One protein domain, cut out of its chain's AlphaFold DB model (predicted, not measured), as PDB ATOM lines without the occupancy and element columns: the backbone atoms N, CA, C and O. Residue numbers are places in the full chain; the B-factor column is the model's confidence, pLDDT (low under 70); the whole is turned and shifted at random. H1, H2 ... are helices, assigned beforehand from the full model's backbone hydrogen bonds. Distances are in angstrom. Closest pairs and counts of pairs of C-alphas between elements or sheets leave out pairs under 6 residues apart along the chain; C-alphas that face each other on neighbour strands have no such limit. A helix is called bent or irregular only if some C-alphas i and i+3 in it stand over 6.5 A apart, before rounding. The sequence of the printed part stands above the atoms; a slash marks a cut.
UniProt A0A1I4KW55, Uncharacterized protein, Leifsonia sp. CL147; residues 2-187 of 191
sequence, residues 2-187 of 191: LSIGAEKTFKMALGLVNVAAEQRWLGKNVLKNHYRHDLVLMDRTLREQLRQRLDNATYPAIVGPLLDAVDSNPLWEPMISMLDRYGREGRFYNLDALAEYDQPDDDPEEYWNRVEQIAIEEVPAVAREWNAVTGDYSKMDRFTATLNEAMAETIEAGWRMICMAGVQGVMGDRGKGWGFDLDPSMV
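What this domain is: This is residues 2 to 187 of the 191 residues of an uncharacterized protein of Leifsonia sp. CL147 (UniProt A0A1I4KW55). The long helix H9 is the spine of the model: H1, H3, H4 and H10 form a bundle with its later part, a group of helices packed side by side, and H8 folds back along its earlier part. H5 and H7 lie side by side, run opposite ways and stand off H9 nearly at right angles; beyond their far ends residues 95 to 100, of which 95 to 98 belong to H6, stick out. The printed part has 186 residues with ten named helices, H1 to H10 in order along the chain, and no named strand: the class is all helix. It is compact, with a radius of gyration of the C-alphas of 18.5 A and spans of 57 by 43 by 27 A.

How they stand to each other: H1, residues 2 to 22, touches H3, residues 39 to 52, with C-alphas Leu 14 and Leu 46 closest at 6.1 A. H2, residues 28 to 35, is close to H1 but not clearly touching; C-alphas Leu 31 and Lys 11 are closest at 7.3 A. H3 and H4, residues 60 to 72, form a helical hairpin and only just touch, with 3 pairs of C-alphas within 8 A, the closest Arg 47 and Leu 67 at 7.2 A. H5, residues 76 to 90, touches H1 with residues 83 to 87 alone; the closest C-alphas, Leu 83 and Ser 3, are 4.9 A apart. H6, residues 93 to 98, touches no helix. H7, residues 108 to 122, touches H5 at a shallow tilt of 11 degrees, opposite ways, with C-alphas Tyr 111 and Met 82 closest at 5.1 A. H8, residues 124 to 135, touches H7 only at the corner, closest at C-alphas Ala 127 and Ile 120, 4.4 A. H9, residues 137 to 168, is the hub, touching five helices. H8 and H9 form a helical hairpin, closest at C-alphas Glu 129 and Phe 143, 4.9 A. H5 is about perpendicular to H9, at 84 degrees, and touches it with residues 76 to 79 alone, closest at C-alphas Trp 76 and Thr 154, 6.2 A. H4 touches H9, closest at C-alphas Leu 66 and Met 161, 5.2 A. H10, residues 172 to 181, forms a helical hairpin with H9, closest at C-alphas Gly 179 and Gly 166, 4.2 A. Every O i to N i+4 pair is within hydrogen-bond range in H1, H3, H6 and H7; the others have 3 of 4 in H2, 7 of 9 in H4, 10 of 11 in H5, 7 of 8 in H8, 26 of 28 in H9 and 5 of 6 in H10.

Where its parts are: H1 begins at C-alpha 2 (52.609, 40.837, -36.154) and is 29.8 A long. H7 is 21.6 A long. H9 is 46.8 A long, from C-alpha 137 (68.052, 38.117, -11.152); it is irregular, with C-alphas 138 and 141 7.3 A apart. H10 ends at C-alpha 181 (55.259, 33.398, -52.035).

The domain as a whole: The C-alphas farthest apart, those of Gln 23 and Gly 135, are 59.8 A apart. The printed part has no cut and no long link. The mean pLDDT of the printed part is 92.7; residues 104, 186 and 187 are under 70.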
ATOM      1  N   LEU A   2      53.031  42.241 -36.122       80.44
ATOM      2  CA  LEU A   2      52.609  40.837 -36.154       80.44
ATOM      3  C   LEU A   2      51.086  40.628 -36.292       80.44
ATOM      4  O   LEU A   2      50.659  39.894 -37.174       80.44
ATOM      5  N   SER A   3      50.266  41.342 -35.510       86.50
ATOM      6  CA  SER A   3      48.794  41.204 -35.530       86.50
ATOM      7  C   SER A   3      48.164  41.532 -36.899       86.50
ATOM      8  O   SER A   3      47.393  40.743 -37.436       86.50
ATOM      9  N   ILE A   4      48.567  42.639 -37.541       88.94
ATOM     10  CA  ILE A   4      48.080  43.005 -38.889       88.94
ATOM     11  C   ILE A   4      48.542  41.985 -39.940       88.94
ATOM     12  O   ILE A   4      47.800  41.687 -40.878       88.94
ATOM     13  N   GLY A   5      49.770  41.474 -39.805       90.81
ATOM     14  CA  GLY A   5      50.287  40.405 -40.658       90.81
ATOM     15  C   GLY A   5      49.419  39.153 -40.556       90.81
ATOM     16  O   GLY A   5      48.906  38.696 -41.573       90.81
ATOM     17  N   ALA A   6      49.171  38.676 -39.333       93.50
ATOM     18  CA  ALA A   6      48.306  37.532 -39.062       93.50
ATOM     19  C   ALA A   6      46.890  37.731 -39.628       93.50
ATOM     20  O   ALA A   6      46.395  36.869 -40.352       93.50
ATOM     21  N   GLU A   7      46.271  38.897 -39.399       94.56
ATOM     22  CA  GLU A   7      44.940  39.225 -39.929       94.56
ATOM     23  C   GLU A   7      44.877  39.071 -41.453       94.56
ATOM     24  O   GLU A   7      43.973  38.432 -41.999       94.56
ATOM     25  N   LYS A   8      45.847  39.661 -42.159       93.31
ATOM     26  CA  LYS A   8      45.900  39.609 -43.621       93.31
ATOM     27  C   LYS A   8      46.166  38.193 -44.117       93.31
ATOM     28  O   LYS A   8      45.503  37.770 -45.062       93.31
ATOM     29  N   THR A   9      47.075  37.462 -43.476       95.25
ATOM     30  CA  THR A   9      47.380  36.067 -43.817       95.25
ATOM     31  C   THR A   9      46.145  35.185 -43.670       95.25
ATOM     32  O   THR A   9      45.798  34.474 -44.613       95.25
ATOM     33  N   PHE A  10      45.411  35.288 -42.558       97.06
ATOM     34  CA  PHE A  10      44.184  34.519 -42.361       97.06
ATOM     35  C   PHE A  10      43.097  34.874 -43.376       97.06
ATOM     36  O   PHE A  10      42.503  33.980 -43.978       97.06
ATOM     37  N   LYS A  11      42.863  36.167 -43.639       96.75
ATOM     38  CA  LYS A  11      41.882  36.599 -44.649       96.75
ATOM     39  C   LYS A  11      42.230  36.101 -46.047       96.75
ATOM     40  O   LYS A  11      41.329  35.710 -46.789       96.75
ATOM     41  N   MET A  12      43.512  36.121 -46.409       97.06
ATOM     42  CA  MET A  12      43.984  35.598 -47.689       97.06
ATOM     43  C   MET A  12      43.780  34.088 -47.780       97.06
ATOM     44  O   MET A  12      43.183  33.627 -48.750       97.06
ATOM     45  N   ALA A  13      44.190  33.335 -46.756       97.50
ATOM     46  CA  ALA A  13      44.021  31.887 -46.705       97.50
ATOM     47  C   ALA A  13      42.540  31.478 -46.793       97.50
ATOM     48  O   ALA A  13      42.165  30.697 -47.665       97.50
ATOM     49  N   LEU A  14      41.670  32.074 -45.969       97.94
ATOM     50  CA  LEU A  14      40.221  31.842 -46.012       97.94
ATOM     51  C   LEU A  14      39.612  32.239 -47.364       97.94
ATOM     52  O   LEU A  14      38.734  31.553 -47.887       97.94
ATOM     53  N   GLY A  15      40.089  33.333 -47.962       97.31
ATOM     54  CA  GLY A  15      39.682  33.761 -49.296       97.31
ATOM     55  C   GLY A  15      40.043  32.744 -50.376       97.31
ATOM     56  O   GLY A  15      39.210  32.434 -51.227       97.31
ATOM     57  N   LEU A  16      41.251  32.182 -50.317       97.69
ATOM     58  CA  LEU A  16      41.717  31.147 -51.238       97.69
ATOM     59  C   LEU A  16      40.945  29.840 -51.062       97.69
ATOM     60  O   LEU A  16      40.510  29.264 -52.059       97.69
ATOM     61  N   VAL A  17      40.683  29.420 -49.822       97.56
ATOM     62  CA  VAL A  17      39.826  28.258 -49.561       97.56
ATOM     63  C   VAL A  17      38.425  28.472 -50.145       97.56
ATOM     64  O   VAL A  17      37.908  27.593 -50.837       97.56
ATOM     65  N   ASN A  18      37.839  29.658 -49.958       97.06
ATOM     66  CA  ASN A  18      36.532  29.982 -50.527       97.06
ATOM     67  C   ASN A  18      36.552  29.997 -52.063       97.06
ATOM     68  O   ASN A  18      35.618  29.504 -52.687       97.06
ATOM     69  N   VAL A  19      37.613  30.510 -52.693       97.31
ATOM     70  CA  VAL A  19      37.773  30.438 -54.156       97.31
ATOM     71  C   VAL A  19      37.861  28.992 -54.628       97.31
ATOM     72  O   VAL A  19      37.247  28.647 -55.633       97.31
ATOM     73  N   ALA A  20      38.592  28.139 -53.915       96.00
ATOM     74  CA  ALA A  20      38.733  26.740 -54.284       96.00
ATOM     75  C   ALA A  20      37.410  25.962 -54.173       96.00
ATOM     76  O   ALA A  20      37.186  25.044 -54.956       96.00
ATOM     77  N   ALA A  21      36.537  26.321 -53.227       94.81
ATOM     78  CA  ALA A  21      35.210  25.719 -53.074       94.81
ATOM     79  C   ALA A  21      34.168  26.298 -54.048       94.81
ATOM     80  O   ALA A  21      33.461  25.560 -54.722       94.81
ATOM     81  N   GLU A  22      34.091  27.625 -54.139       95.75
ATOM     82  CA  GLU A  22      32.941  28.342 -54.701       95.75
ATOM     83  C   GLU A  22      33.277  29.120 -55.985       95.75
ATOM     84  O   GLU A  22      32.432  29.839 -56.517       95.75
ATOM     85  N   GLN A  23      34.529  29.061 -56.454       94.44
ATOM     86  CA  GLN A  23      35.046  29.825 -57.602       94.44
ATOM     87  C   GLN A  23      34.843  31.347 -57.487       94.44
ATOM     88  O   GLN A  23      34.887  32.083 -58.475       94.44
ATOM     89  N   ARG A  24      34.662  31.849 -56.262       95.19
ATOM     90  CA  ARG A  24      34.445  33.267 -55.957       95.19
ATOM     91  C   ARG A  24      35.238  33.689 -54.731       95.19
ATOM     92  O   ARG A  24      35.462  32.900 -53.818       95.19
ATOM     93  N   TRP A  25      35.648  34.952 -54.705       96.25
ATOM     94  CA  TRP A  25      36.272  35.531 -53.518       96.25
ATOM     95  C   TRP A  25      35.244  35.724 -52.395       96.25
ATOM     96  O   TRP A  25      34.046  35.869 -52.660       96.25
ATOM     97  N   LEU A  26      35.717  35.771 -51.145       94.12
ATOM     98  CA  LEU A  26      34.875  36.117 -50.003       94.12
ATOM     99  C   LEU A  26      34.248  37.500 -50.202       94.12
ATOM    100  O   LEU A  26      34.918  38.479 -50.536       94.12
ATOM    101  N   GLY A  27      32.941  37.593 -49.966       92.94
ATOM    102  CA  GLY A  27      32.229  38.858 -50.079       92.94
ATOM    103  C   GLY A  27      32.783  39.905 -49.108       92.94
ATOM    104  O   GLY A  27      33.114  39.600 -47.961       92.94
ATOM    105  N   LYS A  28      32.805  41.175 -49.531       91.06
ATOM    106  CA  LYS A  28      33.254  42.305 -48.696       91.06
ATOM    107  C   LYS A  28      32.556  42.348 -47.331       91.06
ATOM    108  O   LYS A  28      33.189  42.686 -46.338       91.06
ATOM    109  N   ASN A  29      31.268  41.996 -47.285       91.50
ATOM    110  CA  ASN A  29      30.494  41.947 -46.045       91.50
ATOM    111  C   ASN A  29      31.059  40.918 -45.051       91.50
ATOM    112  O   ASN A  29      31.188  41.220 -43.871       91.50
ATOM    113  N   VAL A  30      31.471  39.741 -45.532       92.19
ATOM    114  CA  VAL A  30      32.072  38.692 -44.694       92.19
ATOM    115  C   VAL A  30      33.400  39.178 -44.118       92.19
ATOM    116  O   VAL A  30      33.595  39.157 -42.907       92.19
ATOM    117  N   LEU A  31      34.280  39.717 -44.965       90.69
ATOM    118  CA  LEU A  31      35.590  40.208 -44.527       90.69
ATOM    119  C   LEU A  31      35.494  41.397 -43.559       90.69
ATOM    120  O   LEU A  31      36.300  41.495 -42.638       90.69
ATOM    121  N   LYS A  32      34.537  42.310 -43.772       87.88
ATOM    122  CA  LYS A  32      34.411  43.541 -42.980       87.88
ATOM    123  C   LYS A  32      33.626  43.345 -41.685       87.88
ATOM    124  O   LYS A  32      34.005  43.931 -40.678       87.88
ATOM    125  N   ASN A  33      32.539  42.578 -41.727       89.06
ATOM    126  CA  ASN A  33      31.561  42.542 -40.641       89.06
ATOM    127  C   ASN A  33      31.534  41.208 -39.895       89.06
ATOM    128  O   ASN A  33      31.264  41.221 -38.703       89.06
ATOM    129  N   HIS A  34      31.803  40.081 -40.565       90.75
ATOM    130  CA  HIS A  34      31.841  38.780 -39.893       90.75
ATOM    131  C   HIS A  34      33.217  38.510 -39.289       90.75
ATOM    132  O   HIS A  34      33.337  38.401 -38.078       90.75
ATOM    133  N   TYR A  35      34.261  38.473 -40.122       92.25
ATOM    134  CA  TYR A  35      35.622  38.284 -39.624       92.25
ATOM    135  C   TYR A  35      36.182  39.559 -39.002       92.25
ATOM    136  O   TYR A  35      36.780  39.502 -37.941       92.25
ATOM    137  N   ARG A  36      35.985  40.723 -39.635       89.00
ATOM    138  CA  ARG A  36      36.493  42.021 -39.156       89.00
ATOM    139  C   ARG A  36      37.968  41.937 -38.727       89.00
ATOM    140  O   ARG A  36      38.817  41.836 -39.607       89.00
ATOM    141  N   HIS A  37      38.263  41.984 -37.431       89.75
ATOM    142  CA  HIS A  37      39.607  41.867 -36.858       89.75
ATOM    143  C   HIS A  37      39.772  40.586 -36.031       89.75
ATOM    144  O   HIS A  37      40.821  40.415 -35.437       89.75
ATOM    145  N   ASP A  38      38.760  39.715 -36.015       93.25
ATOM    146  CA  ASP A  38      38.645  38.542 -35.152       93.25
ATOM    147  C   ASP A  38      39.606  37.425 -35.568       93.25
ATOM    148  O   ASP A  38      39.275  36.552 -36.379       93.25
ATOM    149  N   LEU A  39      40.832  37.484 -35.044       95.50
ATOM    150  CA  LEU A  39      41.862  36.496 -35.363       95.50
ATOM    151  C   LEU A  39      41.510  35.121 -34.803       95.50
ATOM    152  O   LEU A  39      41.808  34.125 -35.455       95.50
ATOM    153  N   VAL A  40      40.850  35.055 -33.643       96.12
ATOM    154  CA  VAL A  40      40.463  33.791 -33.000       96.12
ATOM    155  C   VAL A  40      39.434  33.051 -33.855       96.12
ATOM    156  O   VAL A  40      39.585  31.858 -34.128       96.12
ATOM    157  N   LEU A  41      38.404  33.756 -34.330       96.62
ATOM    158  CA  LEU A  41      37.412  33.199 -35.247       96.62
ATOM    159  C   LEU A  41      38.061  32.756 -36.559       96.62
ATOM    160  O   LEU A  41      37.778  31.658 -37.043       96.62
ATOM    161  N   MET A  42      38.913  33.600 -37.144       97.81
ATOM    162  CA  MET A  42      39.561  33.284 -38.415       97.81
ATOM    163  C   MET A  42      40.523  32.097 -38.312       97.81
ATOM    164  O   MET A  42      40.496  31.250 -39.202       97.81
ATOM    165  N   ASP A  43      41.321  32.003 -37.246       97.88
ATOM    166  CA  ASP A  43      42.207  30.866 -36.977       97.88
ATOM    167  C   ASP A  43      41.412  29.560 -36.892       97.88
ATOM    168  O   ASP A  43      41.668  28.626 -37.655       97.88
ATOM    169  N   ARG A  44      40.392  29.515 -36.025       97.56
ATOM    170  CA  ARG A  44      39.551  28.322 -35.838       97.56
ATOM    171  C   ARG A  44      38.876  27.899 -37.135       97.56
ATOM    172  O   ARG A  44      38.961  26.737 -37.527       97.56
ATOM    173  N   THR A  45      38.268  28.860 -37.833       97.94
ATOM    174  CA  THR A  45      37.600  28.612 -39.116       97.94
ATOM    175  C   THR A  45      38.588  28.089 -40.156       97.94
ATOM    176  O   THR A  45      38.273  27.163 -40.903       97.94
ATOM    177  N   LEU A  46      39.792  28.664 -40.218       98.19
ATOM    178  CA  LEU A  46      40.803  28.237 -41.173       98.19
ATOM    179  C   LEU A  46      41.277  26.821 -40.859       98.19
ATOM    180  O   LEU A  46      41.216  25.974 -41.744       98.19
ATOM    181  N   ARG A  47      41.707  26.540 -39.623       97.94
ATOM    182  CA  ARG A  47      42.188  25.206 -39.225       97.94
ATOM    183  C   ARG A  47      41.140  24.127 -39.484       97.94
ATOM    184  O   ARG A  47      41.476  23.079 -40.036       97.94
ATOM    185  N   GLU A  48      39.871  24.400 -39.184       98.12
ATOM    186  CA  GLU A  48      38.769  23.490 -39.497       98.12
ATOM    187  C   GLU A  48      38.653  23.232 -41.008       98.12
ATOM    188  O   GLU A  48      38.630  22.077 -41.443       98.12
ATOM    189  N   GLN A  49      38.647  24.283 -41.831       97.94
ATOM    190  CA  GLN A  49      38.559  24.130 -43.283       97.94
ATOM    191  C   GLN A  49      39.785  23.434 -43.885       97.94
ATOM    192  O   GLN A  49      39.646  22.671 -44.840       97.94
ATOM    193  N   LEU A  50      40.984  23.656 -43.338       97.81
ATOM    194  CA  LEU A  50      42.189  22.948 -43.770       97.81
ATOM    195  C   LEU A  50      42.102  21.455 -43.441       97.81
ATOM    196  O   LEU A  50      42.401  20.638 -44.311       97.81
ATOM    197  N   ARG A  51      41.618  21.089 -42.244       97.56
ATOM    198  CA  ARG A  51      41.370  19.685 -41.867       97.56
ATOM    199  C   ARG A  51      40.352  19.022 -42.795       97.56
ATOM    200  O   ARG A  51      40.619  17.945 -43.316       97.56
ATOM    201  N   GLN A  52      39.226  19.681 -43.072       97.31
ATOM    202  CA  GLN A  52      38.183  19.155 -43.968       97.31
ATOM    203  C   GLN A  52      38.661  18.963 -45.416       97.31
ATOM    204  O   GLN A  52      38.076  18.192 -46.171       97.31
ATOM    205  N   ARG A  53      39.710  19.683 -45.822       96.69
ATOM    206  CA  ARG A  53      40.245  19.676 -47.189       96.69
ATOM    207  C   ARG A  53      41.580  18.950 -47.298       96.69
ATOM    208  O   ARG A  53      42.213  19.042 -48.349       96.69
ATOM    209  N   LEU A  54      42.009  18.252 -46.249       96.62
ATOM    210  CA  LEU A  54      43.328  17.629 -46.180       96.62
ATOM    211  C   LEU A  54      43.555  16.611 -47.310       96.62
ATOM    212  O   LEU A  54      44.654  16.548 -47.854       96.62
ATOM    213  N   ASP A  55      42.503  15.908 -47.738       96.56
ATOM    214  CA  ASP A  55      42.544  14.951 -48.854       96.56
ATOM    215  C   ASP A  55      42.839  15.601 -50.219       96.56
ATOM    216  O   ASP A  55      43.222  14.916 -51.164       96.56
ATOM    217  N   ASN A  56      42.714  16.928 -50.331       95.56
ATOM    218  CA  ASN A  56      43.093  17.673 -51.535       95.56
ATOM    219  C   ASN A  56      44.595  18.001 -51.582       95.56
ATOM    220  O   ASN A  56      45.073  18.552 -52.576       95.56
ATOM    221  N   ALA A  57      45.341  17.726 -50.507       96.56
ATOM    222  CA  ALA A  57      46.780  17.929 -50.485       96.56
ATOM    223  C   ALA A  57      47.481  16.950 -51.433       96.56
ATOM    224  O   ALA A  57      47.153  15.769 -51.493       96.56
ATOM    225  N   THR A  58      48.532  17.425 -52.101       96.56
ATOM    226  CA  THR A  58      49.430  16.575 -52.898       96.56
ATOM    227  C   THR A  58      50.072  15.507 -52.008       96.56
ATOM    228  O   THR A  58      50.128  14.340 -52.383       96.56
ATOM    229  N   TYR A  59      50.491  15.899 -50.800       95.94
ATOM    230  CA  TYR A  59      50.957  14.991 -49.754       95.94
ATOM    231  C   TYR A  59      50.292  15.340 -48.409       95.94
ATOM    232  O   TYR A  59      50.815  16.176 -47.664       95.94
ATOM    233  N   PRO A  60      49.161  14.697 -48.053       94.69
ATOM    234  CA  PRO A  60      48.448  14.945 -46.792       94.69
ATOM    235  C   PRO A  60      49.326  14.789 -45.543       94.69
ATOM    236  O   PRO A  60      49.198  15.551 -44.587       94.69
ATOM    237  N   ALA A  61      50.289  13.861 -45.593       95.56
ATOM    238  CA  ALA A  61      51.254  13.600 -44.525       95.56
ATOM    239  C   ALA A  61      52.203  14.776 -44.218       95.56
ATOM    240  O   ALA A  61      52.913  14.727 -43.222       95.56
ATOM    241  N   ILE A  62      52.234  15.824 -45.050       95.31
ATOM    242  CA  ILE A  62      52.991  17.052 -44.769       95.31
ATOM    243  C   ILE A  62      52.145  18.042 -43.962       95.31
ATOM    244  O   ILE A  62      52.642  18.642 -43.016       95.31
ATOM    245  N   VAL A  63      50.873  18.227 -44.327       96.62
ATOM    246  CA  VAL A  63      50.010  19.258 -43.720       96.62
ATOM    247  C   VAL A  63      49.378  18.767 -42.419       96.62
ATOM    248  O   VAL A  63      49.294  19.535 -41.467       96.62
ATOM    249  N   GLY A  64      48.978  17.492 -42.356       97.38
ATOM    250  CA  GLY A  64      48.350  16.900 -41.170       97.38
ATOM    251  C   GLY A  64      49.182  17.087 -39.894       97.38
ATOM    252  O   GLY A  64      48.693  17.716 -38.961       97.38
ATOM    253  N   PRO A  65      50.465  16.673 -39.874       97.81
ATOM    254  CA  PRO A  65      51.320  16.862 -38.703       97.81
ATOM    255  C   PRO A  65      51.548  18.327 -38.316       97.81
ATOM    256  O   PRO A  65      51.747  18.616 -37.143       97.81
ATOM    257  N   LEU A  66      51.519  19.263 -39.273       97.75
ATOM    258  CA  LEU A  66      51.641  20.695 -38.974       97.75
ATOM    259  C   LEU A  66      50.379  21.241 -38.299       97.75
ATOM    260  O   LEU A  66      50.489  22.038 -37.373       97.75
ATOM    261  N   LEU A  67      49.193  20.798 -38.730       97.56
ATOM    262  CA  LEU A  67      47.935  21.108 -38.041       97.56
ATOM    263  C   LEU A  67      47.937  20.533 -36.621       97.56
ATOM    264  O   LEU A  67      47.610  21.243 -35.678       97.56
ATOM    265  N   ASP A  68      48.365  19.281 -36.460       97.69
ATOM    266  CA  ASP A  68      48.442  18.639 -35.144       97.69
ATOM    267  C   ASP A  68      49.481  19.314 -34.229       97.69
ATOM    268  O   ASP A  68      49.252  19.450 -33.026       97.69
ATOM    269  N   ALA A  69      50.604  19.787 -34.779       96.94
ATOM    270  CA  ALA A  69      51.614  20.532 -34.027       96.94
ATOM    271  C   ALA A  69      51.097  21.892 -33.537       96.94
ATOM    272  O   ALA A  69      51.390  22.287 -32.414       96.94
ATOM    273  N   VAL A  70      50.312  22.602 -34.353       97.25
ATOM    274  CA  VAL A  70      49.661  23.854 -33.938       97.25
ATOM    275  C   VAL A  70      48.598  23.590 -32.867       97.25
ATOM    276  O   VAL A  70      48.566  24.292 -31.862       97.25
ATOM    277  N   ASP A  71      47.776  22.552 -33.034       96.31
ATOM    278  CA  ASP A  71      46.691  22.222 -32.100       96.31
ATOM    279  C   ASP A  71      47.203  21.745 -30.733       96.31
ATOM    280  O   ASP A  71      46.552  21.965 -29.714       96.31
ATOM    281  N   SER A  72      48.365  21.092 -30.706       96.69
ATOM    282  CA  SER A  72      49.007  20.629 -29.470       96.69
ATOM    283  C   SER A  72      49.941  21.658 -28.830       96.69
ATOM    284  O   SER A  72      50.414  21.420 -27.720       96.69
ATOM    285  N   ASN A  73      50.209  22.793 -29.487       97.38
ATOM    286  CA  ASN A  73      51.043  23.846 -28.919       97.38
ATOM    287  C   ASN A  73      50.230  24.664 -27.892       97.38
ATOM    288  O   ASN A  73      49.306  25.385 -28.284       97.38
ATOM    289  N   PRO A  74      50.594  24.633 -26.594       97.31
ATOM    290  CA  PRO A  74      49.842  25.320 -25.542       97.31
ATOM    291  C   PRO A  74      49.840  26.848 -25.696       97.31
ATOM    292  O   PRO A  74      48.946  27.517 -25.184       97.31
ATOM    293  N   LEU A  75      50.810  27.411 -26.420       97.81
ATOM    294  CA  LEU A  75      50.920  28.849 -26.645       97.81
ATOM    295  C   LEU A  75      50.100  29.342 -27.836       97.81
ATOM    296  O   LEU A  75      49.863  30.545 -27.920       97.81
ATOM    297  N   TRP A  76      49.639  28.476 -28.745       97.62
ATOM    298  CA  TRP A  76      49.006  28.933 -29.987       97.62
ATOM    299  C   TRP A  76      47.748  29.777 -29.745       97.62
ATOM    300  O   TRP A  76      47.696  30.941 -30.145       97.62
ATOM    301  N   GLU A  77      46.736  29.234 -29.063       96.31
ATOM    302  CA  GLU A  77      45.485  29.971 -28.831       96.31
ATOM    303  C   GLU A  77      45.668  31.236 -27.968       96.31
ATOM    304  O   GLU A  77      45.113  32.281 -28.337       96.31
ATOM    305  N   PRO A  78      46.457  31.213 -26.871       96.69
ATOM    306  CA  PRO A  78      46.802  32.424 -26.128       96.69
ATOM    307  C   PRO A  78      47.475  33.488 -27.001       96.69
ATOM    308  O   PRO A  78      47.079  34.652 -26.959       96.69
ATOM    309  N   MET A  79      48.427  33.091 -27.852       96.38
ATOM    310  CA  MET A  79      49.120  34.002 -28.767       96.38
ATOM    311  C   MET A  79      48.162  34.637 -29.776       96.38
ATOM    312  O   MET A  79      48.207  35.850 -29.987       96.38
ATOM    313  N   ILE A  80      47.264  33.855 -30.380       96.56
ATOM    314  CA  ILE A  80      46.255  34.390 -31.305       96.56
ATOM    315  C   ILE A  80      45.306  35.352 -30.586       96.56
ATOM    316  O   ILE A  80      45.007  36.417 -31.124       96.56
ATOM    317  N   SER A  81      44.889  35.029 -29.361       94.75
ATOM    318  CA  SER A  81      44.012  35.888 -28.552       94.75
ATOM    319  C   SER A  81      44.689  37.213 -28.183       94.75
ATOM    320  O   SER A  81      44.093  38.281 -28.313       94.75
ATOM    321  N   MET A  82      45.965  37.167 -27.802       94.00
ATOM    322  CA  MET A  82      46.775  38.355 -27.534       94.00
ATOM    323  C   MET A  82      46.923  39.235 -28.787       94.00
ATOM    324  O   MET A  82      46.743  40.454 -28.727       94.00
ATOM    325  N   LEU A  83      47.207  38.634 -29.947       93.50
ATOM    326  CA  LEU A  83      47.298  39.365 -31.213       93.50
ATOM    327  C   LEU A  83      45.953  39.956 -31.650       93.50
ATOM    328  O   LEU A  83      45.939  41.042 -32.240       93.50
ATOM    329  N   ASP A  84      44.847  39.266 -31.372       92.38
ATOM    330  CA  ASP A  84      43.486  39.738 -31.627       92.38
ATOM    331  C   ASP A  84      43.186  40.987 -30.795       92.38
ATOM    332  O   ASP A  84      42.859  42.038 -31.355       92.38
ATOM    333  N   ARG A  85      43.412  40.922 -29.473       90.06
ATOM    334  CA  ARG A  85      43.206  42.059 -28.564       90.06
ATOM    335  C   ARG A  85      44.056  43.261 -28.965       90.06
ATOM    336  O   ARG A  85      43.537  44.373 -29.102       90.06
ATOM    337  N   TYR A  86      45.342  43.039 -29.244       87.38
ATOM    338  CA  TYR A  86      46.238  44.090 -29.729       87.38
ATOM    339  C   TYR A  86      45.745  44.718 -31.046       87.38
ATOM    340  O   TYR A  86      45.832  45.934 -31.245       87.38
ATOM    341  N   GLY A  87      45.229  43.890 -31.962       83.56
ATOM    342  CA  GLY A  87      44.770  44.297 -33.289       83.56
ATOM    343  C   GLY A  87      43.474  45.106 -33.287       83.56
ATOM    344  O   GLY A  87      43.350  46.046 -34.083       83.56
ATOM    345  N   ARG A  88      42.532  44.760 -32.404       83.00
ATOM    346  CA  ARG A  88      41.247  45.457 -32.261       83.00
ATOM    347  C   ARG A  88      41.438  46.843 -31.665       83.00
ATOM    348  O   ARG A  88      41.102  47.832 -32.315       83.00
ATOM    349  N   GLU A  89      42.004  46.900 -30.465       75.44
ATOM    350  CA  GLU A  89      41.962  48.108 -29.629       75.44
ATOM    351  C   GLU A  89      43.222  48.295 -28.780       75.44
ATOM    352  O   GLU A  89      43.568  49.430 -28.464       75.44
ATOM    353  N   GLY A  90      43.988  47.235 -28.491       70.69
ATOM    354  CA  GLY A  90      45.158  47.342 -27.613       70.69
ATOM    355  C   GLY A  90      46.221  48.342 -28.081       70.69
ATOM    356  O   GLY A  90      46.896  48.958 -27.264       70.69
ATOM    357  N   ARG A  91      46.326  48.595 -29.393       75.12
ATOM    358  CA  ARG A  91      47.225  49.633 -29.937       75.12
ATOM    359  C   ARG A  91      46.832  51.077 -29.587       75.12
ATOM    360  O   ARG A  91      47.661  51.967 -29.753       75.12
ATOM    361  N   PHE A  92      45.583  51.313 -29.188       81.88
ATOM    362  CA  PHE A  92      45.060  52.628 -28.805       81.88
ATOM    363  C   PHE A  92      44.621  52.692 -27.342       81.88
ATOM    364  O   PHE A  92      44.500  53.795 -26.834       81.88
ATOM    365  N   TYR A  93      44.505  51.556 -26.649       80.75
ATOM    366  CA  TYR A  93      44.069  51.449 -25.253       80.75
ATOM    367  C   TYR A  93      44.642  52.535 -24.326       80.75
ATOM    368  O   TYR A  93      43.895  53.311 -23.742       80.75
ATOM    369  N   ASN A  94      45.971  52.687 -24.265       81.00
ATOM    370  CA  ASN A  94      46.595  53.713 -23.417       81.00
ATOM    371  C   ASN A  94      46.293  55.154 -23.871       81.00
ATOM    372  O   ASN A  94      46.231  56.059 -23.045       81.00
ATOM    373  N   LEU A  95      46.118  55.390 -25.175       83.19
ATOM    374  CA  LEU A  95      45.746  56.709 -25.705       83.19
ATOM    375  C   LEU A  95      44.277  57.030 -25.423       83.19
ATOM    376  O   LEU A  95      43.965  58.167 -25.083       83.19
ATOM    377  N   ASP A  96      43.402  56.035 -25.530       84.38
ATOM    378  CA  ASP A  96      41.980  56.169 -25.245       84.38
ATOM    379  C   ASP A  96      41.752  56.371 -23.738       84.38
ATOM    380  O   ASP A  96      40.977  57.245 -23.352       84.38
ATOM    381  N   ALA A  97      42.516  55.673 -22.889       81.81
ATOM    382  CA  ALA A  97      42.538  55.889 -21.444       81.81
ATOM    383  C   ALA A  97      43.000  57.310 -21.074       81.81
ATOM    384  O   ALA A  97      42.379  57.970 -20.242       81.81
ATOM    385  N   LEU A  98      44.056  57.822 -21.723       85.38
ATOM    386  CA  LEU A  98      44.503  59.213 -21.551       85.38
ATOM    387  C   LEU A  98      43.470  60.239 -22.037       85.38
ATOM    388  O   LEU A  98      43.456  61.366 -21.548       85.38
ATOM    389  N   ALA A  99      42.639  59.868 -23.008       87.12
ATOM    390  CA  ALA A  99      41.565  60.697 -23.537       87.12
ATOM    391  C   ALA A  99      40.249  60.569 -22.744       87.12
ATOM    392  O   ALA A  99      39.240  61.124 -23.177       87.12
ATOM    393  N   GLU A 100      40.261  59.863 -21.606       85.06
ATOM    394  CA  GLU A 100      39.093  59.610 -20.749       85.06
ATOM    395  C   GLU A 100      37.942  58.889 -21.479       85.06
ATOM    396  O   GLU A 100      36.777  59.007 -21.097       85.06
ATOM    397  N   TYR A 101      38.252  58.124 -22.532       82.62
ATOM    398  CA  TYR A 101      37.282  57.224 -23.147       82.62
ATOM    399  C   TYR A 101      37.115  55.966 -22.297       82.62
ATOM    400  O   TYR A 101      38.100  55.374 -21.844       82.62
ATOM    401  N   ASP A 102      35.864  55.522 -22.146       78.25
ATOM    402  CA  ASP A 102      35.545  54.242 -21.515       78.25
ATOM    403  C   ASP A 102      36.325  53.104 -22.192       78.25
ATOM    404  O   ASP A 102      36.327  52.986 -23.419       78.25
ATOM    405  N   GLN A 103      36.970  52.264 -21.379       73.06
ATOM    406  CA  GLN A 103      37.648  51.037 -21.803       73.06
ATOM    407  C   GLN A 103      36.744  49.843 -21.460       73.06
ATOM    408  O   GLN A 103      36.824  49.323 -20.349       73.06
ATOM    409  N   PRO A 104      35.815  49.441 -22.345       69.25
ATOM    410  CA  PRO A 104      34.840  48.395 -22.030       69.25
ATOM    411  C   PRO A 104      35.448  46.986 -21.973       69.25
ATOM    412  O   PRO A 104      34.823  46.083 -21.421       69.25
ATOM    413  N   ASP A 105      36.629  46.810 -22.558       73.00
ATOM    414  CA  ASP A 105      37.301  45.528 -22.740       73.00
ATOM    415  C   ASP A 105      38.513  45.389 -21.800       73.00
ATOM    416  O   ASP A 105      39.136  46.387 -21.435       73.00
ATOM    417  N   ASP A 106      38.897  44.142 -21.504       77.50
ATOM    418  CA  ASP A 106      40.031  43.781 -20.639       77.50
ATOM    419  C   ASP A 106      41.358  44.441 -21.065       77.50
ATOM    420  O   ASP A 106      41.605  44.717 -22.253       77.50
ATOM    421  N   ASP A 107      42.248  44.661 -20.095       83.50
ATOM    422  CA  ASP A 107      43.548  45.283 -20.331       83.50
ATOM    423  C   ASP A 107      44.389  44.420 -21.299       83.50
ATOM    424  O   ASP A 107      44.588  43.225 -21.060       83.50
ATOM    425  N   PRO A 108      44.904  44.977 -22.413       84.31
ATOM    426  CA  PRO A 108      45.802  44.256 -23.311       84.31
ATOM    427  C   PRO A 108      47.014  43.617 -22.614       84.31
ATOM    428  O   PRO A 108      47.508  42.594 -23.094       84.31
ATOM    429  N   GLU A 109      47.486  44.192 -21.506       86.69
ATOM    430  CA  GLU A 109      48.579  43.645 -20.698       86.69
ATOM    431  C   GLU A 109      48.214  42.285 -20.082       86.69
ATOM    432  O   GLU A 109      49.055  41.389 -20.024       86.69
ATOM    433  N   GLU A 110      46.949  42.058 -19.716       90.62
ATOM    434  CA  GLU A 110      46.502  40.773 -19.160       90.62
ATOM    435  C   GLU A 110      46.657  39.623 -20.161       90.62
ATOM    436  O   GLU A 110      47.016  38.507 -19.780       90.62
ATOM    437  N   TYR A 111      46.455  39.888 -21.453       92.25
ATOM    438  CA  TYR A 111      46.665  38.886 -22.498       92.25
ATOM    439  C   TYR A 111      48.142  38.545 -22.671       92.25
ATOM    440  O   TYR A 111      48.474  37.378 -22.880       92.25
ATOM    441  N   TRP A 112      49.019  39.546 -22.575       91.25
ATOM    442  CA  TRP A 112      50.463  39.329 -22.606       91.25
ATOM    443  C   TRP A 112      50.905  38.497 -21.398       91.25
ATOM    444  O   TRP A 112      51.476  37.420 -21.568       91.25
ATOM    445  N   ASN A 113      50.524  38.923 -20.192       93.56
ATOM    446  CA  ASN A 113      50.830  38.229 -18.940       93.56
ATOM    447  C   ASN A 113      50.328  36.781 -18.950       93.56
ATOM    448  O   ASN A 113      51.004  35.877 -18.464       93.56
ATOM    449  N   ARG A 114      49.163  36.533 -19.557       95.38
ATOM    450  CA  ARG A 114      48.627  35.179 -19.699       95.38
ATOM    451  C   ARG A 114      49.473  34.299 -20.616       95.38
ATOM    452  O   ARG A 114      49.649  33.122 -20.309       95.38
ATOM    453  N   VAL A 115      49.990  34.832 -21.722       96.56
ATOM    454  CA  VAL A 115      50.914  34.082 -22.586       96.56
ATOM    455  C   VAL A 115      52.198  33.751 -21.830       96.56
ATOM    456  O   VAL A 115      52.630  32.600 -21.861       96.56
ATOM    457  N   GLU A 116      52.781  34.723 -21.123       96.38
ATOM    458  CA  GLU A 116      54.000  34.501 -20.338       96.38
ATOM    459  C   GLU A 116      53.789  33.444 -19.252       96.38
ATOM    460  O   GLU A 116      54.600  32.529 -19.112       96.38
ATOM    461  N   GLN A 117      52.674  33.527 -18.524       97.12
ATOM    462  CA  GLN A 117      52.332  32.562 -17.487       97.12
ATOM    463  C   GLN A 117      52.210  31.144 -18.058       97.12
ATOM    464  O   GLN A 117      52.819  30.219 -17.524       97.12
ATOM    465  N   ILE A 118      51.492  30.970 -19.172       97.94
ATOM    466  CA  ILE A 118      51.364  29.658 -19.822       97.94
ATOM    467  C   ILE A 118      52.727  29.169 -20.317       97.94
ATOM    468  O   ILE A 118      53.033  27.988 -20.192       97.94
ATOM    469  N   ALA A 119      53.582  30.050 -20.841       97.69
ATOM    470  CA  ALA A 119      54.929  29.666 -21.250       97.69
ATOM    471  C   ALA A 119      55.758  29.161 -20.060       97.69
ATOM    472  O   ALA A 119      56.430  28.137 -20.169       97.69
ATOM    473  N   ILE A 120      55.676  29.830 -18.910       97.50
ATOM    474  CA  ILE A 120      56.339  29.400 -17.673       97.50
ATOM    475  C   ILE A 120      55.794  28.051 -17.180       97.50
ATOM    476  O   ILE A 120      56.568  27.235 -16.686       97.50
ATOM    477  N   GLU A 121      54.488  27.813 -17.296       97.69
ATOM    478  CA  GLU A 121      53.831  26.601 -16.788       97.69
ATOM    479  C   GLU A 121      54.031  25.386 -17.713       97.69
ATOM    480  O   GLU A 121      54.337  24.291 -17.240       97.69
ATOM    481  N   GLU A 122      53.913  25.581 -19.027       97.44
ATOM    482  CA  GLU A 122      53.764  24.499 -20.008       97.44
ATOM    483  C   GLU A 122      54.986  24.312 -20.921       97.44
ATOM    484  O   GLU A 122      55.113  23.270 -21.567       97.44
ATOM    485  N   VAL A 123      55.917  25.276 -20.990       97.44
ATOM    486  CA  VAL A 123      57.126  25.173 -21.827       97.44
ATOM    487  C   VAL A 123      58.355  24.894 -20.953       97.44
ATOM    488  O   VAL A 123      58.887  25.806 -20.313       97.44
ATOM    489  N   PRO A 124      58.903  23.658 -20.952       97.25
ATOM    490  CA  PRO A 124      59.954  23.265 -20.008       97.25
ATOM    491  C   PRO A 124      61.231  24.112 -20.064       97.25
ATOM    492  O   PRO A 124      61.923  24.254 -19.054       97.25
ATOM    493  N   ALA A 125      61.578  24.648 -21.240       96.69
ATOM    494  CA  ALA A 125      62.732  25.529 -21.399       96.69
ATOM    495  C   ALA A 125      62.515  26.875 -20.685       96.69
ATOM    496  O   ALA A 125      63.375  27.298 -19.916       96.69
ATOM    497  N   VAL A 126      61.342  27.489 -20.863       97.44
ATOM    498  CA  VAL A 126      60.971  28.758 -20.220       97.44
ATOM    499  C   VAL A 126      60.859  28.575 -18.706       97.44
ATOM    500  O   VAL A 126      61.460  29.339 -17.952       97.44
ATOM    501  N   ALA A 127      60.197  27.506 -18.252       97.12
ATOM    502  CA  ALA A 127      60.082  27.157 -16.834       97.12
ATOM    503  C   ALA A 127      61.452  27.043 -16.139       97.12
ATOM    504  O   ALA A 127      61.643  27.479 -15.001       97.12
ATOM    505  N   ARG A 128      62.434  26.444 -16.824       96.50
ATOM    506  CA  ARG A 128      63.799  26.282 -16.307       96.50
ATOM    507  C   ARG A 128      64.489  27.627 -16.107       96.50
ATOM    508  O   ARG A 128      65.081  27.839 -15.049       96.50
ATOM    509  N   GLU A 129      64.413  28.513 -17.096       96.62
ATOM    510  CA  GLU A 129      65.024  29.840 -16.998       96.62
ATOM    511  C   GLU A 129      64.305  30.711 -15.961       96.62
ATOM    512  O   GLU A 129      64.969  31.376 -15.168       96.62
ATOM    513  N   TRP A 130      62.973  30.624 -15.856       96.19
ATOM    514  CA  TRP A 130      62.207  31.317 -14.815       96.19
ATOM    515  C   TRP A 130      62.642  30.900 -13.404       96.19
ATOM    516  O   TRP A 130      62.969  31.740 -12.563       96.19
ATOM    517  N   ASN A 131      62.749  29.592 -13.155       95.31
ATOM    518  CA  ASN A 131      63.264  29.085 -11.883       95.31
ATOM    519  C   ASN A 131      64.687  29.593 -11.605       95.31
ATOM    520  O   ASN A 131      65.019  29.907 -10.463       95.31
ATOM    521  N   ALA A 132      65.526  29.727 -12.635       93.62
ATOM    522  CA  ALA A 132      66.868  30.268 -12.480       93.62
ATOM    523  C   ALA A 132      66.868  31.760 -12.085       93.62
ATOM    524  O   ALA A 132      67.711  32.146 -11.270       93.62
ATOM    525  N   VAL A 133      65.925  32.559 -12.603       94.50
ATOM    526  CA  VAL A 133      65.737  33.983 -12.259       94.50
ATOM    527  C   VAL A 133      65.333  34.165 -10.797       94.50
ATOM    528  O   VAL A 133      65.871  35.047 -10.129       94.50
ATOM    529  N   THR A 134      64.452  33.311 -10.262       88.62
ATOM    530  CA  THR A 134      64.010  33.414  -8.852       88.62
ATOM    531  C   THR A 134      65.161  33.294  -7.844       88.62
ATOM    532  O   THR A 134      65.089  33.870  -6.759       88.62
ATOM    533  N   GLY A 135      66.241  32.588  -8.206       88.25
ATOM    534  CA  GLY A 135      67.461  32.489  -7.400       88.25
ATOM    535  C   GLY A 135      68.561  33.491  -7.766       88.25
ATOM    536  O   GLY A 135      69.485  33.679  -6.977       88.25
ATOM    537  N   ASP A 136      68.502  34.101  -8.951       92.50
ATOM    538  CA  ASP A 136      69.529  35.003  -9.475       92.50
ATOM    539  C   ASP A 136      68.961  35.900 -10.586       92.50
ATOM    540  O   ASP A 136      68.862  35.504 -11.751       92.50
ATOM    541  N   TYR A 137      68.641  37.144 -10.228       92.94
ATOM    542  CA  TYR A 137      68.052  38.117 -11.152       92.94
ATOM    543  C   TYR A 137      68.971  38.474 -12.333       92.94
ATOM    544  O   TYR A 137      68.488  38.929 -13.367       92.94
ATOM    545  N   SER A 138      70.285  38.217 -12.248       94.56
ATOM    546  CA  SER A 138      71.200  38.443 -13.381       94.56
ATOM    547  C   SER A 138      70.902  37.546 -14.592       94.56
ATOM    548  O   SER A 138      71.403  37.792 -15.688       94.56
ATOM    549  N   LYS A 139      70.051  36.526 -14.421       93.56
ATOM    550  CA  LYS A 139      69.609  35.617 -15.484       93.56
ATOM    551  C   LYS A 139      68.371  36.100 -16.239       93.56
ATOM    552  O   LYS A 139      67.946  35.409 -17.162       93.56
ATOM    553  N   MET A 140      67.816  37.265 -15.889       95.31
ATOM    554  CA  MET A 140      66.607  37.802 -16.522       95.31
ATOM    555  C   MET A 140      66.734  37.877 -18.051       95.31
ATOM    556  O   MET A 140      65.826  37.459 -18.759       95.31
ATOM    557  N   ASP A 141      67.889  38.296 -18.575       96.38
ATOM    558  CA  ASP A 141      68.115  38.381 -20.025       96.38
ATOM    559  C   ASP A 141      67.965  37.028 -20.735       96.38
ATOM    560  O   ASP A 141      67.442  36.960 -21.847       96.38
ATOM    561  N   ARG A 142      68.399  35.934 -20.090       95.38
ATOM    562  CA  ARG A 142      68.266  34.581 -20.649       95.38
ATOM    563  C   ARG A 142      66.820  34.122 -20.649       95.38
ATOM    564  O   ARG A 142      66.358  33.619 -21.665       95.38
ATOM    565  N   PHE A 143      66.108  34.348 -19.546       96.62
ATOM    566  CA  PHE A 143      64.678  34.071 -19.466       96.62
ATOM    567  C   PHE A 143      63.907  34.814 -20.562       96.62
ATOM    568  O   PHE A 143      63.191  34.178 -21.333       96.62
ATOM    569  N   THR A 144      64.127  36.123 -20.702       96.25
ATOM    570  CA  THR A 144      63.482  36.944 -21.734       96.25
ATOM    571  C   THR A 144      63.803  36.441 -23.142       96.25
ATOM    572  O   THR A 144      62.917  36.376 -23.991       96.25
ATOM    573  N   ALA A 145      65.055  36.053 -23.410       97.31
ATOM    574  CA  ALA A 145      65.438  35.494 -24.704       97.31
ATOM    575  C   ALA A 145      64.708  34.172 -25.002       97.31
ATOM    576  O   ALA A 145      64.129  34.037 -26.076       97.31
ATOM    577  N   THR A 146      64.681  33.234 -24.050       97.88
ATOM    578  CA  THR A 146      64.018  31.929 -24.210       97.88
ATOM    579  C   THR A 146      62.498  32.053 -24.327       97.88
ATOM    580  O   THR A 146      61.883  31.340 -25.116       97.88
ATOM    581  N   LEU A 147      61.880  32.975 -23.584       97.31
ATOM    582  CA  LEU A 147      60.456  33.283 -23.712       97.31
ATOM    583  C   LEU A 147      60.130  33.819 -25.114       97.31
ATOM    584  O   LEU A 147      59.231  33.308 -25.782       97.31
ATOM    585  N   ASN A 148      60.901  34.803 -25.587       96.00
ATOM    586  CA  ASN A 148      60.721  35.377 -26.921       96.00
ATOM    587  C   ASN A 148      60.922  34.339 -28.031       96.00
ATOM    588  O   ASN A 148      60.181  34.352 -29.012       96.00
ATOM    589  N   GLU A 149      61.900  33.444 -27.882       96.94
ATOM    590  CA  GLU A 149      62.137  32.335 -28.809       96.94
ATOM    591  C   GLU A 149      60.922  31.402 -28.869       96.94
ATOM    592  O   GLU A 149      60.378  31.194 -29.951       96.94
ATOM    593  N   ALA A 150      60.399  30.950 -27.724       97.50
ATOM    594  CA  ALA A 150      59.216  30.086 -27.675       97.50
ATOM    595  C   ALA A 150      57.972  30.735 -28.318       97.50
ATOM    596  O   ALA A 150      57.203  30.087 -29.039       97.50
ATOM    597  N   MET A 151      57.773  32.038 -28.091       95.88
ATOM    598  CA  MET A 151      56.691  32.803 -28.716       95.88
ATOM    599  C   MET A 151      56.890  32.944 -30.232       95.88
ATOM    600  O   MET A 151      55.933  32.798 -30.997       95.88
ATOM    601  N   ALA A 152      58.119  33.209 -30.683       94.50
ATOM    602  CA  ALA A 152      58.449  33.326 -32.100       94.50
ATOM    603  C   ALA A 152      58.264  31.991 -32.837       94.50
ATOM    604  O   ALA A 152      57.585  31.961 -33.866       94.50
ATOM    605  N   GLU A 153      58.772  30.890 -32.278       95.56
ATOM    606  CA  GLU A 153      58.607  29.536 -32.814       95.56
ATOM    607  C   GLU A 153      57.129  29.148 -32.932       95.56
ATOM    608  O   GLU A 153      56.712  28.563 -33.932       95.56
ATOM    609  N   THR A 154      56.305  29.528 -31.952       96.50
ATOM    610  CA  THR A 154      54.853  29.287 -31.981       96.50
ATOM    611  C   THR A 154      54.187  29.973 -33.175       96.50
ATOM    612  O   THR A 154      53.374  29.368 -33.878       96.50
ATOM    613  N   ILE A 155      54.548  31.228 -33.446       94.94
ATOM    614  CA  ILE A 155      54.006  31.975 -34.585       94.94
ATOM    615  C   ILE A 155      54.544  31.438 -35.913       94.94
ATOM    616  O   ILE A 155      53.783  31.308 -36.877       94.94
ATOM    617  N   GLU A 156      55.827  31.085 -35.969       93.81
ATOM    618  CA  GLU A 156      56.436  30.474 -37.149       93.81
ATOM    619  C   GLU A 156      55.788  29.125 -37.482       93.81
ATOM    620  O   GLU A 156      55.496  28.863 -38.648       93.81
ATOM    621  N   ALA A 157      55.478  28.295 -36.482       94.81
ATOM    622  CA  ALA A 157      54.799  27.018 -36.679       94.81
ATOM    623  C   ALA A 157      53.424  27.197 -37.344       94.81
ATOM    624  O   ALA A 157      53.116  26.523 -38.332       94.81
ATOM    625  N   GLY A 158      52.622  28.152 -36.867       96.12
ATOM    626  CA  GLY A 158      51.332  28.479 -37.475       96.12
ATOM    627  C   GLY A 158      51.454  29.052 -38.885       96.12
ATOM    628  O   GLY A 158      50.718  28.654 -39.791       96.12
ATOM    629  N   TRP A 159      52.425  29.938 -39.114       95.06
ATOM    630  CA  TRP A 159      52.717  30.454 -40.451       95.06
ATOM    631  C   TRP A 159      53.119  29.319 -41.402       95.06
ATOM    632  O   TRP A 159      52.545  29.178 -42.485       95.06
ATOM    633  N   ARG A 160      54.034  28.444 -40.982       95.00
ATOM    634  CA  ARG A 160      54.476  27.287 -41.763       95.00
ATOM    635  C   ARG A 160      53.323  26.341 -42.080       95.00
ATOM    636  O   ARG A 160      53.242  25.859 -43.208       95.00
ATOM    637  N   MET A 161      52.410  26.111 -41.138       97.25
ATOM    638  CA  MET A 161      51.193  25.328 -41.366       97.25
ATOM    639  C   MET A 161      50.354  25.913 -42.516       97.25
ATOM    640  O   MET A 161      50.033  25.191 -43.463       97.25
ATOM    641  N   ILE A 162      50.083  27.223 -42.502       97.38
ATOM    642  CA  ILE A 162      49.312  27.907 -43.558       97.38
ATOM    643  C   ILE A 162      50.051  27.849 -44.901       97.38
ATOM    644  O   ILE A 162      49.458  27.500 -45.924       97.38
ATOM    645  N   CYS A 163      51.349  28.155 -44.894       96.00
ATOM    646  CA  CYS A 163      52.215  28.106 -46.069       96.00
ATOM    647  C   CYS A 163      52.168  26.725 -46.731       96.00
ATOM    648  O   CYS A 163      51.837  26.598 -47.913       96.00
ATOM    649  N   MET A 164      52.423  25.669 -45.956       96.56
ATOM    650  CA  MET A 164      52.453  24.306 -46.476       96.56
ATOM    651  C   MET A 164      51.075  23.823 -46.920       96.56
ATOM    652  O   MET A 164      50.984  23.124 -47.927       96.56
ATOM    653  N   ALA A 165      49.996  24.231 -46.252       97.38
ATOM    654  CA  ALA A 165      48.645  23.960 -46.733       97.38
ATOM    655  C   ALA A 165      48.386  24.596 -48.114       97.38
ATOM    656  O   ALA A 165      47.792  23.957 -48.989       97.38
ATOM    657  N   GLY A 166      48.884  25.816 -48.343       96.94
ATOM    658  CA  GLY A 166      48.897  26.464 -49.656       96.94
ATOM    659  C   GLY A 166      49.692  25.659 -50.685       96.94
ATOM    660  O   GLY A 166      49.109  25.171 -51.653       96.94
ATOM    661  N   VAL A 167      50.990  25.444 -50.434       96.38
ATOM    662  CA  VAL A 167      51.930  24.713 -51.314       96.38
ATOM    663  C   VAL A 167      51.393  23.340 -51.719       96.38
ATOM    664  O   VAL A 167      51.475  22.947 -52.883       96.38
ATOM    665  N   GLN A 168      50.813  22.603 -50.772       97.12
ATOM    666  CA  GLN A 168      50.298  21.261 -51.024       97.12
ATOM    667  C   GLN A 168      48.965  21.259 -51.783       97.12
ATOM    668  O   GLN A 168      48.572  20.210 -52.290       97.12
ATOM    669  N   GLY A 169      48.297  22.405 -51.936       96.44
ATOM    670  CA  GLY A 169      47.067  22.543 -52.720       96.44
ATOM    671  C   GLY A 169      45.769  22.426 -51.927       96.44
ATOM    672  O   GLY A 169      44.699  22.401 -52.532       96.44
ATOM    673  N   VAL A 170      45.821  22.426 -50.591       97.31
ATOM    674  CA  VAL A 170      44.623  22.361 -49.727       97.31
ATOM    675  C   VAL A 170      43.687  23.552 -49.992       97.31
ATOM    676  O   VAL A 170      42.457  23.423 -49.991       97.31
ATOM    677  N   MET A 171      44.276  24.708 -50.314       97.31
ATOM    678  CA  MET A 171      43.582  25.952 -50.677       97.31
ATOM    679  C   MET A 171      43.363  26.108 -52.200       97.31
ATOM    680  O   MET A 171      43.124  27.213 -52.685       97.31
ATOM    681  N   GLY A 172      43.456  25.015 -52.967       95.06
ATOM    682  CA  GLY A 172      43.306  24.990 -54.427       95.06
ATOM    683  C   GLY A 172      44.535  25.481 -55.201       95.06
ATOM    684  O   GLY A 172      45.538  25.899 -54.623       95.06
ATOM    685  N   ASP A 173      44.458  25.457 -56.536       92.56
ATOM    686  CA  ASP A 173      45.613  25.738 -57.409       92.56
ATOM    687  C   ASP A 173      46.164  27.160 -57.264       92.56
ATOM    688  O   ASP A 173      47.377  27.357 -57.251       92.56
ATOM    689  N   ARG A 174      45.291  28.160 -57.076       92.25
ATOM    690  CA  ARG A 174      45.733  29.534 -56.770       92.25
ATOM    691  C   ARG A 174      46.448  29.616 -55.420       92.25
ATOM    692  O   ARG A 174      47.366  30.415 -55.265       92.25
ATOM    693  N   GLY A 175      46.042  28.779 -54.466       92.44
ATOM    694  CA  GLY A 175      46.676  28.674 -53.159       92.44
ATOM    695  C   GLY A 175      48.092  28.104 -53.213       92.44
ATOM    696  O   GLY A 175      48.903  28.476 -52.372       92.44
ATOM    697  N   LYS A 176      48.424  27.285 -54.223       93.38
ATOM    698  CA  LYS A 176      49.787  26.754 -54.403       93.38
ATOM    699  C   LYS A 176      50.797  27.859 -54.660       93.38
ATOM    700  O   LYS A 176      51.798  27.926 -53.956       93.38
ATOM    701  N   GLY A 177      50.512  28.737 -55.625       90.81
ATOM    702  CA  GLY A 177      51.381  29.876 -55.938       90.81
ATOM    703  C   GLY A 177      51.574  30.786 -54.726       90.81
ATOM    704  O   GLY A 177      52.703  31.031 -54.315       90.81
ATOM    705  N   TRP A 178      50.470  31.171 -54.079       93.94
ATOM    706  CA  TRP A 178      50.525  32.000 -52.874       93.94
ATOM    707  C   TRP A 178      51.280  31.337 -51.715       93.94
ATOM    708  O   TRP A 178      51.988  32.019 -50.986       93.94
ATOM    709  N   GLY A 179      51.159  30.015 -51.547       90.88
ATOM    710  CA  GLY A 179      51.901  29.271 -50.533       90.88
ATOM    711  C   GLY A 179      53.415  29.396 -50.702       90.88
ATOM    712  O   GLY A 179      54.105  29.610 -49.715       90.88
ATOM    713  N   PHE A 180      53.930  29.331 -51.935       89.25
ATOM    714  CA  PHE A 180      55.359  29.547 -52.201       89.25
ATOM    715  C   PHE A 180      55.794  30.994 -51.935       89.25
ATOM    716  O   PHE A 180      56.855  31.206 -51.355       89.25
ATOM    717  N   ASP A 181      54.971  31.979 -52.303       87.75
ATOM    718  CA  ASP A 181      55.259  33.398 -52.035       87.75
ATOM    719  C   ASP A 181      55.262  33.717 -50.530       87.75
ATOM    720  O   ASP A 181      55.936  34.643 -50.077       87.75
ATOM    721  N   LEU A 182      54.479  32.961 -49.757       86.25
ATOM    722  CA  LEU A 182      54.340  33.107 -48.313       86.25
ATOM    723  C   LEU A 182      55.443  32.380 -47.530       86.25
ATOM    724  O   LEU A 182      55.514  32.558 -46.317       86.25
ATOM    725  N   ASP A 183      56.281  31.560 -48.165       83.56
ATOM    726  CA  ASP A 183      57.308  30.784 -47.466       83.56
ATOM    727  C   ASP A 183      58.214  31.706 -46.616       83.56
ATOM    728  O   ASP A 183      58.742  32.693 -47.138       83.56
ATOM    729  N   PRO A 184      58.421  31.419 -45.310       77.50
ATOM    730  CA  PRO A 184      59.266  32.242 -44.441       77.50
ATOM    731  C   PRO A 184      60.672  32.497 -45.003       77.50
ATOM    732  O   PRO A 184      61.248  33.558 -44.772       77.50
ATOM    733  N   SER A 185      61.212  31.563 -45.793       77.50
ATOM    734  CA  SER A 185      62.523  31.695 -46.440       77.50
ATOM    735  C   SER A 185      62.574  32.732 -47.574       77.50
ATOM    736  O   SER A 185      63.669  33.111 -48.003       77.50
ATOM    737  N   MET A 186      61.418  33.212 -48.042       69.38
ATOM    738  CA  MET A 186      61.286  34.224 -49.096       69.38
ATOM    739  C   MET A 186      61.218  35.655 -48.545       69.38
ATOM    740  O   MET A 186      61.408  36.622 -49.289       69.38
ATOM    741  N   VAL A 187      60.996  35.831 -47.240       65.56
ATOM    742  CA  VAL A 187      60.926  37.162 -46.626       65.56
ATOM    743  C   VAL A 187      62.315  37.803 -46.557       65.56
ATOM    744  O   VAL A 187      63.278  37.210 -46.080       65.56
TER     745      VAL A 187